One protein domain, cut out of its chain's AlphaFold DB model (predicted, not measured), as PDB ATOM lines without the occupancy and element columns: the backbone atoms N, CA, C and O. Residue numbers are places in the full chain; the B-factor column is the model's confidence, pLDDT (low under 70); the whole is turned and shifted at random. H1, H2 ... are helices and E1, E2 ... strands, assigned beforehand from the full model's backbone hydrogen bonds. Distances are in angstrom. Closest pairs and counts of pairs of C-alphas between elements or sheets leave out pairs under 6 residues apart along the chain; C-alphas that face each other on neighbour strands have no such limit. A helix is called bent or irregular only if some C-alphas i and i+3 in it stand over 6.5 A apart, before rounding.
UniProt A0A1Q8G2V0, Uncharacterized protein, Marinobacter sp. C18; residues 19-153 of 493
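AT A GLANCE: This is residues 19 to 153 of the 493 residues of an uncharacterized protein of Marinobacter sp. C18 (UniProt A0A1Q8G2V0). A long, twisted and bent hairpin, E3 and E4, makes the spine of a rod, with the short strands E1 and E2 one after the other along its E3 side and the very short E5 along its E4 side. Three helices are spaced along this sheet: H3 near the end with E2, H2 across the middle of the spine, and H1 beyond it by E5, on the opposite face from H3. The 135 printed residues hold, in order, E1, E2, E3, E4, E5, H1, H2 and H3, a mixed class of helices and strands. The branched sheet is antiparallel throughout its neighbour pairs. The whole is loose, with a radius of gyration of the C-alphas of 17.6 A and spans of 59 by 28 by 21 A.

HOW THE PARTS SIT: E1, residues 19 to 24, is an edge strand antiparallel to E3, residues 37 to 51, with N 23 and O 45 2.8 A apart, within hydrogen-bond range. E2, residues 28 to 31, lies on the same side of E3 and forms a hairpin with it; N 30 and O 39 are 2.9 A apart. E4, residues 57 to 71, lies on the other side of E3 as its hairpin partner, with N 46 and O 62 at 2.8 A. E3 bends by 56 degrees at residue 47 and E4 by 52 degrees at residue 60; the sheet is twisted. E5, residues 96 to 98, forms a hairpin with E4, with N 61 and O 97 at 2.8 A. E2, E3, E4 and E5 form a meander, each strand the antiparallel neighbour of the one before. H1, residues 115 to 127, is on the sheet at a height of 8.9 A, over E4 and E5 and slantwise to the strands; the closest C-alphas of E5 and H1, Val 96 and Ser 119, are 6.2 A apart. H2, residues 132 to 139, is over E3 and runs across the strands, at 67 degrees to E3 on the local plane. H3, residues 145 to 152, is over E2 and, only just, over E3, with 3 of its C-alphas falling on E3; the closest C-alphas of E2 and H3, Ala 29 and Ala 151, are 5.4 A apart. In H1, H2 and H3 every O i to N i+4 pair is within hydrogen-bond range.

IN THESE COORDINATES: E1 begins at C-alpha 19, (156.538, 206.501, 193.768), and E2 follows after a tight link. E3 is 41.1 A long and E4 41.5 A, beginning at C-alpha 57, (159.988, 219.030, 192.772). H1 is 18.3 A long, and H3 ends at C-alpha 152, (149.686, 180.221, 179.843).

THE WHOLE: The two C-alphas farthest apart are those of Asp 35 and Gly 110, 59.1 A. The printed part has no cut. The links E4 to E5 and E5 to H1 are long, with 24 and 16 residues. Mean pLDDT of the printed part is 87.9, and residues 87 to 95 are under 70.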
ATOM      1  N   ILE A  19     157.555 206.953 194.724       93.81
ATOM      2  CA  ILE A  19     156.538 206.501 193.768       93.81
ATOM      3  C   ILE A  19     155.154 206.936 194.253       93.81
ATOM      4  O   ILE A  19     154.602 206.343 195.185       93.81
ATOM      5  N   GLY A  20     154.578 207.945 193.598       92.38
ATOM      6  CA  GLY A  20     153.257 208.487 193.918       92.38
ATOM      7  C   GLY A  20     152.118 207.594 193.423       92.38
ATOM      8  O   GLY A  20     151.336 207.077 194.220       92.38
ATOM      9  N   ARG A  21     152.044 207.370 192.107       95.88
ATOM     10  CA  ARG A  21     151.019 206.533 191.453       95.88
ATOM     11  C   ARG A  21     151.681 205.366 190.736       95.88
ATOM     12  O   ARG A  21     152.719 205.560 190.115       95.88
ATOM     13  N   LEU A  22     151.075 204.186 190.798       96.31
ATOM     14  CA  LEU A  22     151.544 202.996 190.099       96.31
ATOM     15  C   LEU A  22     150.378 202.364 189.342       96.31
ATOM     16  O   LEU A  22     149.349 202.055 189.935       96.31
ATOM     17  N   GLU A  23     150.550 202.198 188.039       95.75
ATOM     18  CA  GLU A  23     149.643 201.462 187.167       95.75
ATOM     19  C   GLU A  23     150.372 200.224 186.672       95.75
ATOM     20  O   GLU A  23     151.481 200.320 186.148       95.75
ATOM     21  N   VAL A  24     149.768 199.057 186.864       95.44
ATOM     22  CA  VAL A  24     150.383 197.774 186.530       95.44
ATOM     23  C   VAL A  24     149.486 197.067 185.526       95.44
ATOM     24  O   VAL A  24     148.275 196.969 185.728       95.44
ATOM     25  N   LEU A  25     150.070 196.602 184.425       94.00
ATOM     26  CA  LEU A  25     149.359 195.813 183.426       94.00
ATOM     27  C   LEU A  25     149.207 194.360 183.887       94.00
ATOM     28  O   LEU A  25     149.789 193.927 184.886       94.00
ATOM     29  N   LYS A  26     148.387 193.596 183.159       95.62
ATOM     30  CA  LYS A  26     148.212 192.165 183.420       95.62
ATOM     31  C   LYS A  26     149.545 191.430 183.266       95.62
ATOM     32  O   LYS A  26     150.358 191.783 182.413       95.62
ATOM     33  N   VAL A  27     149.738 190.410 184.097       96.19
ATOM     34  CA  VAL A  27     150.871 189.491 183.987       96.19
ATOM     35  C   VAL A  27     150.782 188.752 182.654       96.19
ATOM     36  O   VAL A  27     149.706 188.307 182.260       96.19
ATOM     37  N   VAL A  28     151.918 188.620 181.978       95.62
ATOM     38  CA  VAL A  28     152.085 187.784 180.791       95.62
ATOM     39  C   VAL A  28     153.109 186.710 181.119       95.62
ATOM     40  O   VAL A  28     154.158 187.008 181.687       95.62
ATOM     41  N   ALA A  29     152.815 185.464 180.769       96.25
ATOM     42  CA  ALA A  29     153.705 184.338 180.995       96.25
ATOM     43  C   ALA A  29     153.931 183.582 179.684       96.25
ATOM     44  O   ALA A  29     153.022 183.453 178.869       96.25
ATOM     45  N   LYS A  30     155.155 183.095 179.483       95.88
ATOM     46  CA  LYS A  30     155.512 182.172 178.404       95.88
ATOM     47  C   LYS A  30     156.189 180.940 179.006       95.88
ATOM     48  O   LYS A  30     156.967 181.114 179.948       95.88
ATOM     49  N   PRO A  31     155.932 179.726 178.494       95.62
ATOM     50  CA  PRO A  31     156.650 178.540 178.950       95.62
ATOM     51  C   PRO A  31     158.159 178.735 178.741       95.62
ATOM     52  O   PRO A  31     158.576 179.328 177.744       95.62
ATOM     53  N   ALA A  32     158.962 178.311 179.715       95.50
ATOM     54  CA  ALA A  32     160.416 178.270 179.594       95.50
ATOM     55  C   ALA A  32     160.866 176.914 179.019       95.50
ATOM     56  O   ALA A  32     160.067 175.985 178.917       95.50
ATOM     57  N   ASP A  33     162.148 176.799 178.664       94.44
ATOM     58  CA  ASP A  33     162.715 175.555 178.120       94.44
ATOM     59  C   ASP A  33     162.771 174.413 179.151       94.44
ATOM     60  O   ASP A  33     162.859 173.245 178.774       94.44
ATOM     61  N   GLU A  34     162.741 174.731 180.450       93.00
ATOM     62  CA  GLU A  34     162.701 173.725 181.516       93.00
ATOM     63  C   GLU A  34     161.261 173.420 181.932       93.00
ATOM     64  O   GLU A  34     160.456 174.320 182.194       93.00
ATOM     65  N   ASP A  35     160.964 172.124 182.035       92.00
ATOM     66  CA  ASP A  35     159.653 171.619 182.425       92.00
ATOM     67  C   ASP A  35     159.212 172.191 183.782       92.00
ATOM     68  O   ASP A  35     159.892 172.050 184.800       92.00
ATOM     69  N   GLY A  36     158.027 172.806 183.801       95.00
ATOM     70  CA  GLY A  36     157.424 173.360 185.016       95.00
ATOM     71  C   GLY A  36     157.838 174.796 185.347       95.00
ATOM     72  O   GLY A  36     157.429 175.316 186.388       95.00
ATOM     73  N   GLU A  37     158.593 175.468 184.477       97.12
ATOM     74  CA  GLU A  37     158.940 176.879 184.631       97.12
ATOM     75  C   GLU A  37     158.364 177.763 183.520       97.12
ATOM     76  O   GLU A  37     158.130 177.340 182.388       97.12
ATOM     77  N   ALA A  38     158.141 179.030 183.855       97.06
ATOM     78  CA  ALA A  38     157.678 180.049 182.931       97.06
ATOM     79  C   ALA A  38     158.495 181.337 183.072       97.06
ATOM     80  O   ALA A  38     158.876 181.760 184.169       97.06
ATOM     81  N   ASN A  39     158.727 181.985 181.934       97.06
ATOM     82  CA  ASN A  39     159.193 183.359 181.861       97.06
ATOM     83  C   ASN A  39     157.992 184.279 182.074       97.06
ATOM     84  O   ASN A  39     157.084 184.332 181.244       97.06
ATOM     85  N   VAL A  40     157.986 184.998 183.192       96.69
ATOM     86  CA  VAL A  40     156.887 185.872 183.604       96.69
ATOM     87  C   VAL A  40     157.314 187.325 183.450       96.69
ATOM     88  O   VAL A  40     158.400 187.716 183.883       96.69
ATOM     89  N   GLY A  41     156.451 188.130 182.838       95.81
ATOM     90  CA  GLY A  41     156.644 189.555 182.618       95.81
ATOM     91  C   GLY A  41     155.423 190.362 183.045       95.81
ATOM     92  O   GLY A  41     154.283 189.937 182.862       95.81
ATOM     93  N   GLN A  42     155.648 191.548 183.598       95.00
ATOM     94  CA  GLN A  42     154.579 192.480 183.933       95.00
ATOM     95  C   GLN A  42     155.044 193.920 183.719       95.00
ATOM     96  O   GLN A  42     156.019 194.375 184.312       95.00
ATOM     97  N   LEU A  43     154.353 194.646 182.844       93.00
ATOM     98  CA  LEU A  43     154.644 196.051 182.562       93.00
ATOM     99  C   LEU A  43     154.013 196.956 183.617       93.00
ATOM    100  O   LEU A  43     152.904 196.694 184.088       93.00
ATOM    101  N   PHE A  44     154.694 198.051 183.942       93.62
ATOM    102  CA  PHE A  44     154.154 199.070 184.831       93.62
ATOM    103  C   PHE A  44     154.483 200.483 184.352       93.62
ATOM    104  O   PHE A  44     155.514 200.740 183.728       93.62
ATOM    105  N   THR A  45     153.613 201.422 184.710       93.00
ATOM    106  CA  THR A  45     153.830 202.860 184.576       93.00
ATOM    107  C   THR A  45     153.691 203.503 185.948       93.00
ATOM    108  O   THR A  45     152.646 203.436 186.592       93.00
ATOM    109  N   ALA A  46     154.761 204.134 186.411       94.25
ATOM    110  CA  ALA A  46     154.831 204.787 187.705       94.25
ATOM    111  C   ALA A  46     154.947 206.303 187.539       94.25
ATOM    112  O   ALA A  46     155.702 206.794 186.710       94.25
ATOM    113  N   THR A  47     154.229 207.066 188.353       94.44
ATOM    114  CA  THR A  47     154.492 208.494 188.537       94.44
ATOM    115  C   THR A  47     155.459 208.647 189.701       94.44
ATOM    116  O   THR A  47     155.081 208.397 190.847       94.44
ATOM    117  N   ALA A  48     156.701 209.020 189.407       92.50
ATOM    118  CA  ALA A  48     157.734 209.268 190.398       92.50
ATOM    119  C   ALA A  48     157.848 210.771 190.687       92.50
ATOM    120  O   ALA A  48     157.805 211.594 189.769       92.50
ATOM    121  N   HIS A  49     158.009 211.119 191.958       91.56
ATOM    122  CA  HIS A  49     158.349 212.465 192.397       91.56
ATOM    123  C   HIS A  49     159.829 212.493 192.771       91.56
ATOM    124  O   HIS A  49     160.310 211.649 193.533       91.56
ATOM    125  N   MET A  50     160.547 213.449 192.192       89.81
ATOM    126  CA  MET A  50     161.987 213.619 192.344       89.81
ATOM    127  C   MET A  50     162.278 215.067 192.710       89.81
ATOM    128  O   MET A  50     161.679 215.970 192.130       89.81
ATOM    129  N   THR A  51     163.223 215.294 193.613       87.75
ATOM    130  CA  THR A  51     163.637 216.643 194.007       87.75
ATOM    131  C   THR A  51     165.026 216.933 193.436       87.75
ATOM    132  O   THR A  51     165.944 216.116 193.506       87.75
ATOM    133  N   THR A  52     165.176 218.090 192.803       84.38
ATOM    134  CA  THR A  52     166.472 218.569 192.289       84.38
ATOM    135  C   THR A  52     167.347 219.108 193.422       84.38
ATOM    136  O   THR A  52     166.845 219.401 194.507       84.38
ATOM    137  N   GLN A  53     168.642 219.343 193.175       81.44
ATOM    138  CA  GLN A  53     169.509 220.019 194.159       81.44
ATOM    139  C   GLN A  53     169.014 221.413 194.570       81.44
ATOM    140  O   GLN A  53     169.231 221.852 195.697       81.44
ATOM    141  N   ASN A  54     168.277 222.087 193.686       81.38
ATOM    142  CA  ASN A  54     167.683 223.395 193.961       81.38
ATOM    143  C   ASN A  54     166.401 223.317 194.812       81.38
ATOM    144  O   ASN A  54     165.769 224.346 195.052       81.38
ATOM    145  N   GLY A  55     165.988 222.119 195.242       83.56
ATOM    146  CA  GLY A  55     164.747 221.906 195.985       83.56
ATOM    147  C   GLY A  55     163.486 222.020 195.125       83.56
ATOM    148  O   GLY A  55     162.395 222.161 195.669       83.56
ATOM    149  N   GLU A  56     163.611 222.001 193.793       85.12
ATOM    150  CA  GLU A  56     162.446 221.951 192.905       85.12
ATOM    151  C   GLU A  56     161.953 220.511 192.766       85.12
ATOM    152  O   GLU A  56     162.739 219.622 192.425       85.12
ATOM    153  N   ASP A  57     160.652 220.314 192.973       87.06
ATOM    154  CA  ASP A  57     159.988 219.030 192.772       87.06
ATOM    155  C   ASP A  57     159.627 218.826 191.298       87.06
ATOM    156  O   ASP A  57     159.048 219.692 190.634       87.06
ATOM    157  N   ILE A  58     159.948 217.644 190.787       88.25
ATOM    158  CA  ILE A  58     159.659 217.201 189.429       88.25
ATOM    159  C   ILE A  58     158.795 215.956 189.508       88.25
ATOM    160  O   ILE A  58     159.072 215.028 190.265       88.25
ATOM    161  N   THR A  59     157.768 215.920 188.663       90.62
ATOM    162  CA  THR A  59     156.922 214.744 188.497       90.62
ATOM    163  C   THR A  59     157.204 214.090 187.147       90.62
ATOM    164  O   THR A  59     157.045 214.705 186.084       90.62
ATOM    165  N   VAL A  60     157.620 212.827 187.189       90.56
ATOM    166  CA  VAL A  60     158.044 212.049 186.023       90.56
ATOM    167  C   VAL A  60     157.198 210.790 185.889       90.56
ATOM    168  O   VAL A  60     156.887 210.131 186.871       90.56
ATOM    169  N   SER A  61     156.805 210.452 184.667       90.81
ATOM    170  CA  SER A  61     156.195 209.166 184.338       90.81
ATOM    171  C   SER A  61     157.297 208.216 183.901       90.81
ATOM    172  O   SER A  61     158.033 208.510 182.962       90.81
ATOM    173  N   VAL A  62     157.400 207.085 184.576       90.50
ATOM    174  CA  VAL A  62     158.442 206.079 184.420       90.50
ATOM    175  C   VAL A  62     157.777 204.789 183.969       90.50
ATOM    176  O   VAL A  62     156.977 204.229 184.715       90.50
ATOM    177  N   THR A  63     158.094 204.320 182.767       90.06
ATOM    178  CA  THR A  63     157.617 203.017 182.290       90.06
ATOM    179  C   THR A  63     158.726 201.989 182.453       90.06
ATOM    180  O   THR A  63     159.837 202.181 181.964       90.06
ATOM    181  N   GLY A  64     158.430 200.904 183.159       91.19
ATOM    182  CA  GLY A  64     159.362 199.811 183.411       91.19
ATOM    183  C   GLY A  64     158.680 198.457 183.279       91.19
ATOM    184  O   GLY A  64     157.503 198.359 182.928       91.19
ATOM    185  N   PHE A  65     159.437 197.401 183.546       93.62
ATOM    186  CA  PHE A  65     158.919 196.040 183.506       93.62
ATOM    187  C   PHE A  65     159.510 195.204 184.636       93.62
ATOM    188  O   PHE A  65     160.684 195.323 184.989       93.62
ATOM    189  N   LEU A  66     158.666 194.347 185.193       95.19
ATOM    190  CA  LEU A  66     159.045 193.244 186.055       95.19
ATOM    191  C   LEU A  66     159.263 192.024 185.164       95.19
ATOM    192  O   LEU A  66     158.400 191.717 184.342       95.19
ATOM    193  N   ARG A  67     160.401 191.343 185.294       95.56
ATOM    194  CA  ARG A  67     160.647 190.063 184.621       95.56
ATOM    195  C   ARG A  67     161.274 189.081 185.590       95.56
ATOM    196  O   ARG A  67     162.181 189.433 186.334       95.56
ATOM    197  N   GLY A  68     160.846 187.834 185.526       96.25
ATOM    198  CA  GLY A  68     161.424 186.779 186.335       96.25
ATOM    199  C   GLY A  68     161.119 185.415 185.750       96.25
ATOM    200  O   GLY A  68     160.132 185.229 185.043       96.25
ATOM    201  N   ARG A  69     161.977 184.456 186.070       97.06
ATOM    202  CA  ARG A  69     161.721 183.040 185.829       97.06
ATOM    203  C   ARG A  69     161.064 182.461 187.078       97.06
ATOM    204  O   ARG A  69     161.573 182.674 188.184       97.06
ATOM    205  N   MET A  70     159.907 181.825 186.921       97.56
ATOM    206  CA  MET A  70     159.100 181.324 188.037       97.56
ATOM    207  C   MET A  70     158.613 179.902 187.773       97.56
ATOM    208  O   MET A  70     158.273 179.555 186.645       97.56
ATOM    209  N   ASN A  71     158.527 179.103 188.833       97.50
ATOM    210  CA  ASN A  71     157.888 177.795 188.784       97.50
ATOM    211  C   ASN A  71     156.363 177.965 188.641       97.50
ATOM    212  O   ASN A  71     155.764 178.757 189.370       97.50
ATOM    213  N   ILE A  72     155.748 177.236 187.706       96.94
ATOM    214  CA  ILE A  72     154.319 177.345 187.357       96.94
ATOM    215  C   ILE A  72     153.417 176.960 188.540       96.94
ATOM    216  O   ILE A  72     152.396 177.606 188.783       96.94
ATOM    217  N   ASP A  73     153.813 175.946 189.310       96.31
ATOM    218  CA  ASP A  73     153.048 175.436 190.451       96.31
ATOM    219  C   ASP A  73     153.253 176.254 191.727       96.31
ATOM    220  O   ASP A  73     152.351 176.343 192.563       96.31
ATOM    221  N   MET A  74     154.427 176.869 191.870       96.25
ATOM    222  CA  MET A  74     154.819 177.655 193.040       96.25
ATOM    223  C   MET A  74     155.365 179.026 192.623       96.25
ATOM    224  O   MET A  74     156.563 179.293 192.787       96.25
ATOM    225  N   PRO A  75     154.516 179.919 192.082       96.12
ATOM    226  CA  PRO A  75     154.953 181.266 191.762       96.12
ATOM    227  C   PRO A  75     155.343 182.010 193.041       96.12
ATOM    228  O   PRO A  75     154.769 181.810 194.114       96.12
ATOM    229  N   ARG A  76     156.343 182.883 192.922       96.06
ATOM    230  CA  ARG A  76     156.868 183.685 194.033       96.06
ATOM    231  C   ARG A  76     156.492 185.153 193.874       96.06
ATOM    232  O   ARG A  76     156.189 185.617 192.776       96.06
ATOM    233  N   ALA A  77     156.584 185.905 194.968       97.38
ATOM    234  CA  ALA A  77     156.508 187.358 194.909       97.38
ATOM    235  C   ALA A  77     157.660 187.941 194.070       97.38
ATOM    236  O   ALA A  77     158.749 187.355 193.964       97.38
ATOM    237  N   TRP A  78     157.406 189.116 193.496       97.44
ATOM    238  CA  TRP A  78     158.429 189.906 192.829       97.44
ATOM    239  C   TRP A  78     159.536 190.292 193.813       97.44
ATOM    240  O   TRP A  78     159.300 190.523 194.998       97.44
ATOM    241  N   THR A  79     160.762 190.360 193.313       97.00
ATOM    242  CA  THR A  79     161.932 190.842 194.044       97.00
ATOM    243  C   THR A  79     162.506 192.060 193.336       97.00
ATOM    244  O   THR A  79     162.253 192.285 192.154       97.00
ATOM    245  N   VAL A  80     163.334 192.837 194.036       95.56
ATOM    246  CA  VAL A  80     164.017 194.011 193.461       95.56
ATOM    247  C   VAL A  80     164.810 193.646 192.199       95.56
ATOM    248  O   VAL A  80     164.843 194.421 191.250       95.56
ATOM    249  N   LYS A  81     165.372 192.429 192.144       95.19
ATOM    250  CA  LYS A  81     166.126 191.919 190.986       95.19
ATOM    251  C   LYS A  81     165.265 191.698 189.743       95.19
ATOM    252  O   LYS A  81     165.797 191.742 188.638       95.19
ATOM    253  N   ASP A  82     163.968 191.465 189.930       95.69
ATOM    254  CA  ASP A  82     163.016 191.287 188.835       95.69
ATOM    255  C   ASP A  82     162.552 192.638 188.271       95.69
ATOM    256  O   ASP A  82     162.063 192.710 187.147       95.69
ATOM    257  N   CYS A  83     162.690 193.723 189.042       94.81
ATOM    258  CA  CYS A  83     162.299 195.064 188.629       94.81
ATOM    259  C   CYS A  83     163.399 195.695 187.785       94.81
ATOM    260  O   CYS A  83     164.432 196.140 188.285       94.81
ATOM    261  N   HIS A  84     163.169 195.779 186.482       89.56
ATOM    262  CA  HIS A  84     164.133 196.379 185.583       89.56
ATOM    263  C   HIS A  84     163.840 197.856 185.371       89.56
ATOM    264  O   HIS A  84     162.701 198.282 185.159       89.56
ATOM    265  N   ALA A  85     164.917 198.643 185.432       78.69
ATOM    266  CA  ALA A  85     164.858 200.048 185.095       78.69
ATOM    267  C   ALA A  85     164.345 200.233 183.657       78.69
ATOM    268  O   ALA A  85     164.601 199.383 182.798       78.69
ATOM    269  N   PRO A  86     163.686 201.369 183.395       72.75
ATOM    270  CA  PRO A  86     163.422 201.852 182.051       72.75
ATOM    271  C   PRO A  86     164.730 201.832 181.242       72.75
ATOM    272  O   PRO A  86     165.578 202.710 181.398       72.75
ATOM    273  N   ARG A  87     164.959 200.810 180.414       65.38
ATOM    274  CA  ARG A  87     166.110 200.819 179.505       65.38
ATOM    275  C   ARG A  87     165.794 201.761 178.358       65.38
ATOM    276  O   ARG A  87     164.629 201.902 177.983       65.38
ATOM    277  N   HIS A  88     166.821 202.396 177.792       56.28
ATOM    278  CA  HIS A  88     166.669 203.102 176.528       56.28
ATOM    279  C   HIS A  88     165.940 202.179 175.548       56.28
ATOM    280  O   HIS A  88     166.468 201.137 175.166       56.28
ATOM    281  N   HIS A  89     164.704 202.533 175.185       51.97
ATOM    282  CA  HIS A  89     164.029 201.838 174.104       51.97
ATOM    283  C   HIS A  89     164.945 201.937 172.881       51.97
ATOM    284  O   HIS A  89     165.466 203.023 172.605       51.97
ATOM    285  N   GLN A  90     165.102 200.841 172.131       49.19
ATOM    286  CA  GLN A  90     165.977 200.739 170.947       49.19
ATOM    287  C   GLN A  90     165.717 201.828 169.872       49.19
ATOM    288  O   GLN A  90     166.491 201.996 168.943       49.19
ATOM    289  N   ASN A  91     164.670 202.648 170.031       52.22
ATOM    290  CA  ASN A  91     164.261 203.730 169.131       52.22
ATOM    291  C   ASN A  91     164.557 205.157 169.644       52.22
ATOM    292  O   ASN A  91     163.977 206.131 169.135       52.22
ATOM    293  N   GLY A  92     165.384 205.296 170.687       51.94
ATOM    294  CA  GLY A  92     165.776 206.586 171.270       51.94
ATOM    295  C   GLY A  92     164.622 207.368 171.909       51.94
ATOM    296  O   GLY A  92     164.748 208.565 172.164       51.94
ATOM    297  N   VAL A  93     163.472 206.723 172.129       51.88
ATOM    298  CA  VAL A  93     162.389 207.297 172.930       51.88
ATOM    299  C   VAL A  93     162.771 207.068 174.387       51.88
ATOM    300  O   VAL A  93     162.962 205.914 174.775       51.88
ATOM    301  N   PRO A  94     162.934 208.130 175.188       57.69
ATOM    302  CA  PRO A  94     163.226 207.947 176.590       57.69
ATOM    303  C   PRO A  94     162.030 207.235 177.236       57.69
ATOM    304  O   PRO A  94     160.892 207.675 177.062       57.69
ATOM    305  N   PRO A  95     162.268 206.148 177.979       68.19
ATOM    306  CA  PRO A  95     161.215 205.415 178.687       68.19
ATOM    307  C   PRO A  95     160.674 206.211 179.899       68.19
ATOM    308  O   PRO A  95     159.767 205.785 180.613       68.19
ATOM    309  N   VAL A  96     161.241 207.401 180.117       77.50
ATOM    310  CA  VAL A  96     160.805 208.407 181.071       77.50
ATOM    311  C   VAL A  96     160.156 209.559 180.312       77.50
ATOM    312  O   VAL A  96     160.769 210.187 179.446       77.50
ATOM    313  N   ARG A  97     158.922 209.887 180.684       78.81
ATOM    314  CA  ARG A  97     158.189 211.043 180.174       78.81
ATOM    315  C   ARG A  97     157.963 212.050 181.291       78.81
ATOM    316  O   ARG A  97     157.306 211.762 182.282       78.81
ATOM    317  N   LEU A  98     158.441 213.272 181.093       79.06
ATOM    318  CA  LEU A  98     158.122 214.394 181.975       79.06
ATOM    319  C   LEU A  98     156.623 214.699 181.897       79.06
ATOM    320  O   LEU A  98     156.109 214.995 180.813       79.06
ATOM    321  N   LEU A  99     155.933 214.620 183.037       80.81
ATOM    322  CA  LEU A  99     154.529 215.022 183.135       80.81
ATOM    323  C   LEU A  99     154.424 216.536 183.291       80.81
ATOM    324  O   LEU A  99     153.598 217.176 182.640       80.81
ATOM    325  N   GLU A 100     155.329 217.113 184.078       81.62
ATOM    326  CA  GLU A 100     155.437 218.551 184.265       81.62
ATOM    327  C   GLU A 100     156.858 219.010 183.952       81.62
ATOM    328  O   GLU A 100     157.834 218.446 184.442       81.62
ATOM    329  N   TYR A 101     156.973 220.032 183.099       76.00
ATOM    330  CA  TYR A 101     158.252 220.676 182.823       76.00
ATOM    331  C   TYR A 101     158.471 221.812 183.819       76.00
ATOM    332  O   TYR A 101     157.825 222.862 183.682       76.00
ATOM    333  N   PRO A 102     159.394 221.657 184.776       76.31
ATOM    334  CA  PRO A 102     159.821 222.764 185.619       76.31
ATOM    335  C   PRO A 102     160.368 223.891 184.737       76.31
ATOM    336  O   PRO A 102     161.206 223.705 183.851       76.31
ATOM    337  N   ARG A 103     159.812 225.090 184.924       75.50
ATOM    338  CA  ARG A 103     160.095 226.254 184.065       75.50
ATOM    339  C   ARG A 103     161.466 226.869 184.326       75.50
ATOM    340  O   ARG A 103     161.964 227.601 183.471       75.50
ATOM    341  N   ASN A 104     162.042 226.586 185.488       79.06
ATOM    342  CA  ASN A 104     163.284 227.187 185.958       79.06
ATOM    343  C   ASN A 104     164.492 226.268 185.781       79.06
ATOM    344  O   ASN A 104     165.608 226.675 186.087       79.06
ATOM    345  N   LEU A 105     164.270 225.060 185.259       76.19
ATOM    346  CA  LEU A 105     165.285 224.035 185.123       76.19
ATOM    347  C   LEU A 105     166.293 224.466 184.039       76.19
ATOM    348  O   LEU A 105     166.003 224.453 182.835       76.19
ATOM    349  N   ARG A 106     167.447 224.958 184.498       80.38
ATOM    350  CA  ARG A 106     168.528 225.532 183.689       80.38
ATOM    351  C   ARG A 106     169.840 224.793 183.936       80.38
ATOM    352  O   ARG A 106     170.037 224.252 185.021       80.38
ATOM    353  N   THR A 107     170.697 224.757 182.921       79.12
ATOM    354  CA  THR A 107     172.100 224.343 183.036       79.12
ATOM    355  C   THR A 107     172.877 225.367 183.867       79.12
ATOM    356  O   THR A 107     172.363 226.454 184.148       79.12
ATOM    357  N   GLU A 108     174.118 225.054 184.246       74.25
ATOM    358  CA  GLU A 108     174.988 226.000 184.965       74.25
ATOM    359  C   GLU A 108     175.235 227.295 184.181       74.25
ATOM    360  O   GLU A 108     175.225 228.384 184.754       74.25
ATOM    361  N   ASP A 109     175.321 227.197 182.851       83.50
ATOM    362  CA  ASP A 109     175.422 228.347 181.942       83.50
ATOM    363  C   ASP A 109     174.139 229.202 181.895       83.50
ATOM    364  O   ASP A 109     174.064 230.229 181.217       83.50
ATOM    365  N   GLY A 110     173.090 228.779 182.604       84.94
ATOM    366  CA  GLY A 110     171.786 229.420 182.622       84.94
ATOM    367  C   GLY A 110     170.940 229.110 181.388       84.94
ATOM    368  O   GLY A 110     169.860 229.695 181.238       84.94
ATOM    369  N   GLU A 111     171.369 228.205 180.508       85.75
ATOM    370  CA  GLU A 111     170.571 227.770 179.363       85.75
ATOM    371  C   GLU A 111     169.448 226.836 179.802       85.75
ATOM    372  O   GLU A 111     169.510 226.171 180.830       85.75
ATOM    373  N   ARG A 112     168.356 226.797 179.040       82.06
ATOM    374  CA  ARG A 112     167.235 225.915 179.368       82.06
ATOM    375  C   ARG A 112     167.606 224.477 179.011       82.06
ATOM    376  O   ARG A 112     167.948 224.222 177.858       82.06
ATOM    377  N   LEU A 113     167.456 223.542 179.951       82.50
ATOM    378  CA  LEU A 113     167.690 222.128 179.661       82.50
ATOM    379  C   LEU A 113     166.727 221.634 178.575       82.50
ATOM    380  O   LEU A 113     165.505 221.775 178.678       82.50
ATOM    381  N   ILE A 114     167.293 221.046 177.522       82.44
ATOM    382  CA  ILE A 114     166.517 220.382 176.479       82.44
ATOM    383  C   ILE A 114     165.913 219.084 177.027       82.44
ATOM    384  O   ILE A 114     166.524 218.379 177.832       82.44
ATOM    385  N   THR A 115     164.711 218.746 176.559       79.44
ATOM    386  CA  THR A 115     163.951 217.557 176.984       79.44
ATOM    387  C   THR A 115     164.773 216.271 176.967       79.44
ATOM    388  O   THR A 115     164.654 215.455 177.879       79.44
ATOM    389  N   ILE A 116     165.590 216.077 175.931       79.12
ATOM    390  CA  ILE A 116     166.367 214.848 175.756       79.12
ATOM    391  C   ILE A 116     167.462 214.709 176.820       79.12
ATOM    392  O   ILE A 116     167.589 213.642 177.414       79.12
ATOM    393  N   THR A 117     168.173 215.793 177.138       82.12
ATOM    394  CA  THR A 117     169.197 215.813 178.193       82.12
ATOM    395  C   THR A 117     168.570 215.574 179.557       82.12
ATOM    396  O   THR A 117     169.064 214.750 180.315       82.12
ATOM    397  N   LEU A 118     167.434 216.217 179.845       82.19
ATOM    398  CA  LEU A 118     166.721 215.997 181.103       82.19
ATOM    399  C   LEU A 118     166.229 214.547 181.233       82.19
ATOM    400  O   LEU A 118     166.342 213.951 182.296       82.19
ATOM    401  N   SER A 119     165.742 213.951 180.144       81.44
ATOM    402  CA  SER A 119     165.318 212.544 180.146       81.44
ATOM    403  C   SER A 119     166.489 211.590 180.399       81.44
ATOM    404  O   SER A 119     166.326 210.610 181.124       81.44
ATOM    405  N   LYS A 120     167.672 211.886 179.841       81.75
ATOM    406  CA  LYS A 120     168.901 211.128 180.105       81.75
ATOM    407  C   LYS A 120     169.309 211.238 181.577       81.75
ATOM    408  O   LYS A 120     169.449 210.213 182.226       81.75
ATOM    409  N   LEU A 121     169.346 212.453 182.126       82.56
ATOM    410  CA  LEU A 121     169.654 212.688 183.542       82.56
ATOM    411  C   LEU A 121     168.702 211.946 184.488       82.56
ATOM    412  O   LEU A 121     169.147 211.411 185.498       82.56
ATOM    413  N   ILE A 122     167.401 211.898 184.178       84.31
ATOM    414  CA  ILE A 122     166.443 211.128 184.986       84.31
ATOM    415  C   ILE A 122     166.710 209.625 184.855       84.31
ATOM    416  O   ILE A 122     166.626 208.904 185.843       84.31
ATOM    417  N   THR A 123     167.035 209.148 183.653       82.94
ATOM    418  CA  THR A 123     167.346 207.730 183.419       82.94
ATOM    419  C   THR A 123     168.581 207.307 184.215       82.94
ATOM    420  O   THR A 123     168.535 206.282 184.892       82.94
ATOM    421  N   ASP A 124     169.631 208.130 184.217       82.69
ATOM    422  CA  ASP A 124     170.855 207.898 184.991       82.69
ATOM    423  C   ASP A 124     170.555 207.876 186.503       82.69
ATOM    424  O   ASP A 124     170.993 206.976 187.220       82.69
ATOM    425  N   GLN A 125     169.710 208.791 186.989       82.81
ATOM    426  CA  GLN A 125     169.289 208.820 188.396       82.81
ATOM    427  C   GLN A 125     168.436 207.607 188.794       82.81
ATOM    428  O   GLN A 125     168.542 207.106 189.913       82.81
ATOM    429  N   LEU A 126     167.581 207.116 187.895       85.06
ATOM    430  CA  LEU A 126     166.818 205.885 188.115       85.06
ATOM    431  C   LEU A 126     167.717 204.641 188.057       85.06
ATOM    432  O   LEU A 126     167.407 203.639 188.703       85.06
ATOM    433  N   ALA A 127     168.829 204.687 187.320       84.12
ATOM    434  CA  ALA A 127     169.796 203.594 187.262       84.12
ATOM    435  C   ALA A 127     170.541 203.395 188.593       84.12
ATOM    436  O   ALA A 127     170.844 202.253 188.931       84.12
ATOM    437  N   ALA A 128     170.750 204.468 189.366       83.50
ATOM    438  CA  ALA A 128     171.368 204.425 190.697       83.50
ATOM    439  C   ALA A 128     170.525 203.702 191.768       83.50
ATOM    440  O   ALA A 128     171.021 203.451 192.859       83.50
ATOM    441  N   ASP A 129     169.273 203.346 191.456       80.38
ATOM    442  CA  ASP A 129     168.411 202.510 192.303       80.38
ATOM    443  C   ASP A 129     168.234 203.044 193.737       80.38
ATOM    444  O   ASP A 129     168.421 202.346 194.728       80.38
ATOM    445  N   ASN A 130     167.859 204.323 193.851       83.88
ATOM    446  CA  ASN A 130     167.634 205.021 195.127       83.88
ATOM    447  C   ASN A 130     166.341 204.581 195.849       83.88
ATOM    448  O   ASN A 130     165.505 205.415 196.208       83.88
ATOM    449  N   GLY A 131     166.126 203.274 196.014       88.00
ATOM    450  CA  GLY A 131     164.995 202.718 196.760       88.00
ATOM    451  C   GLY A 131     163.666 202.675 195.993       88.00
ATOM    452  O   GLY A 131     162.611 202.388 196.569       88.00
ATOM    453  N   TRP A 132     163.654 203.060 194.712       92.00
ATOM    454  CA  TRP A 132     162.407 203.163 193.951       92.00
ATOM    455  C   TRP A 132     161.908 201.791 193.498       92.00
ATOM    456  O   TRP A 132     160.697 201.581 193.448       92.00
ATOM    457  N   ARG A 133     162.808 200.839 193.216       94.00
ATOM    458  CA  ARG A 133     162.423 199.476 192.834       94.00
ATOM    459  C   ARG A 133     161.766 198.737 193.991       94.00
ATOM    460  O   ARG A 133     160.758 198.073 193.776       94.00
ATOM    461  N   GLU A 134     162.261 198.909 195.215       95.00
ATOM    462  CA  GLU A 134     161.643 198.381 196.434       95.00
ATOM    463  C   GLU A 134     160.213 198.901 196.591       95.00
ATOM    464  O   GLU A 134     159.305 198.128 196.884       95.00
ATOM    465  N   GLN A 135     159.992 200.198 196.349       95.06
ATOM    466  CA  GLN A 135     158.656 200.794 196.417       95.06
ATOM    467  C   GLN A 135     157.703 200.234 195.359       95.06
ATOM    468  O   GLN A 135     156.514 200.091 195.642       95.06
ATOM    469  N   ILE A 136     158.197 199.938 194.152       95.75
ATOM    470  CA  ILE A 136     157.400 199.287 193.107       95.75
ATOM    471  C   ILE A 136     157.056 197.868 193.549       95.75
ATOM    472  O   ILE A 136     155.881 197.539 193.669       95.75
ATOM    473  N   VAL A 137     158.060 197.051 193.866       96.62
ATOM    474  CA  VAL A 137     157.884 195.639 194.233       96.62
ATOM    475  C   VAL A 137     156.983 195.468 195.457       96.62
ATOM    476  O   VAL A 137     156.161 194.561 195.478       96.62
ATOM    477  N   ALA A 138     157.064 196.363 196.445       96.56
ATOM    478  CA  ALA A 138     156.193 196.334 197.618       96.56
ATOM    479  C   ALA A 138     154.718 196.664 197.310       96.56
ATOM    480  O   ALA A 138     153.844 196.328 198.106       96.56
ATOM    481  N   LYS A 139     154.441 197.354 196.195       96.56
ATOM    482  CA  LYS A 139     153.090 197.752 195.769       96.56
ATOM    483  C   LYS A 139     152.494 196.838 194.696       96.56
ATOM    484  O   LYS A 139     151.289 196.911 194.478       96.56
ATOM    485  N   VAL A 140     153.307 196.043 193.999       96.69
ATOM    486  CA  VAL A 140     152.823 195.109 192.975       96.69
ATOM    487  C   VAL A 140     152.429 193.789 193.626       96.69
ATOM    488  O   VAL A 140     153.210 193.195 194.367       96.69
ATOM    489  N   ASP A 141     151.222 193.319 193.315       97.12
ATOM    490  CA  ASP A 141     150.715 192.042 193.811       97.12
ATOM    491  C   ASP A 141     151.613 190.871 193.387       97.12
ATOM    492  O   ASP A 141     152.169 190.833 192.285       97.12
ATOM    493  N   ALA A 142     151.738 189.880 194.270       96.69
ATOM    494  CA  ALA A 142     152.459 188.655 193.957       96.69
ATOM    495  C   ALA A 142     151.761 187.884 192.824       96.69
ATOM    496  O   ALA A 142     150.531 187.811 192.758       96.69
ATOM    497  N   VAL A 143     152.558 187.256 191.956       96.88
ATOM    498  CA  VAL A 143     152.032 186.393 190.896       96.88
ATOM    499  C   VAL A 143     151.393 185.169 191.547       96.88
ATOM    500  O   VAL A 143     152.045 184.427 192.276       96.88
ATOM    501  N   THR A 144     150.099 184.965 191.307       97.25
ATOM    502  CA  THR A 144     149.377 183.798 191.828       97.25
ATOM    503  C   THR A 144     149.377 182.666 190.811       97.25
ATOM    504  O   THR A 144     149.505 182.891 189.606       97.25
ATOM    505  N   ARG A 145     149.175 181.435 191.291       97.06
ATOM    506  CA  ARG A 145     149.074 180.253 190.425       97.06
ATOM    507  C   ARG A 145     147.954 180.412 189.399       97.06
ATOM    508  O   ARG A 145     148.171 180.176 188.222       97.06
ATOM    509  N   ALA A 146     146.787 180.899 189.822       96.94
ATOM    510  CA  ALA A 146     145.658 181.125 188.924       96.94
ATOM    511  C   ALA A 146     146.010 182.082 187.769       96.94
ATOM    512  O   ALA A 146     145.701 181.784 186.622       96.94
ATOM    513  N   VAL A 147     146.710 183.186 188.062       96.88
ATOM    514  CA  VAL A 147     147.149 184.156 187.042       96.88
ATOM    515  C   VAL A 147     148.175 183.545 186.083       96.88
ATOM    516  O   VAL A 147     148.112 183.806 184.888       96.88
ATOM    517  N   MET A 148     149.095 182.717 186.582       96.88
ATOM    518  CA  MET A 148     150.064 182.001 185.743       96.88
ATOM    519  C   MET A 148     149.393 181.011 184.787       96.88
ATOM    520  O   MET A 148     149.706 181.009 183.601       96.88
ATOM    521  N   TYR A 149     148.456 180.199 185.280       97.19
ATOM    522  CA  TYR A 149     147.732 179.229 184.453       97.19
ATOM    523  C   TYR A 149     146.853 179.915 183.404       97.19
ATOM    524  O   TYR A 149     146.892 179.521 182.242       97.19
ATOM    525  N   ASP A 150     146.137 180.978 183.788       97.06
ATOM    526  CA  ASP A 150     145.352 181.804 182.862       97.06
ATOM    527  C   ASP A 150     146.241 182.412 181.765       97.06
ATOM    528  O   ASP A 150     145.944 182.282 180.579       97.06
ATOM    529  N   ALA A 151     147.393 182.986 182.140       95.69
ATOM    530  CA  ALA A 151     148.334 183.583 181.192       95.69
ATOM    531  C   ALA A 151     148.974 182.563 180.233       95.69
ATOM    532  O   ALA A 151     149.292 182.917 179.100       95.69
ATOM    533  N   LEU A 152     149.159 181.313 180.669       96.31
ATOM    534  CA  LEU A 152     149.686 180.221 179.843       96.31
ATOM    535  C   LEU A 152     148.595 179.476 179.052       96.31
ATOM    536  O   LEU A 152     148.924 178.588 178.267       96.31
ATOM    537  N   GLY A 153     147.312 179.792 179.261       96.69
ATOM    538  CA  GLY A 153     146.197 179.050 178.668       96.69
ATOM    539  C   GLY A 153     146.101 177.598 179.155       96.69
ATOM    540  O   GLY A 153     145.631 176.730 178.422       96.69
TER     541      GLY A 153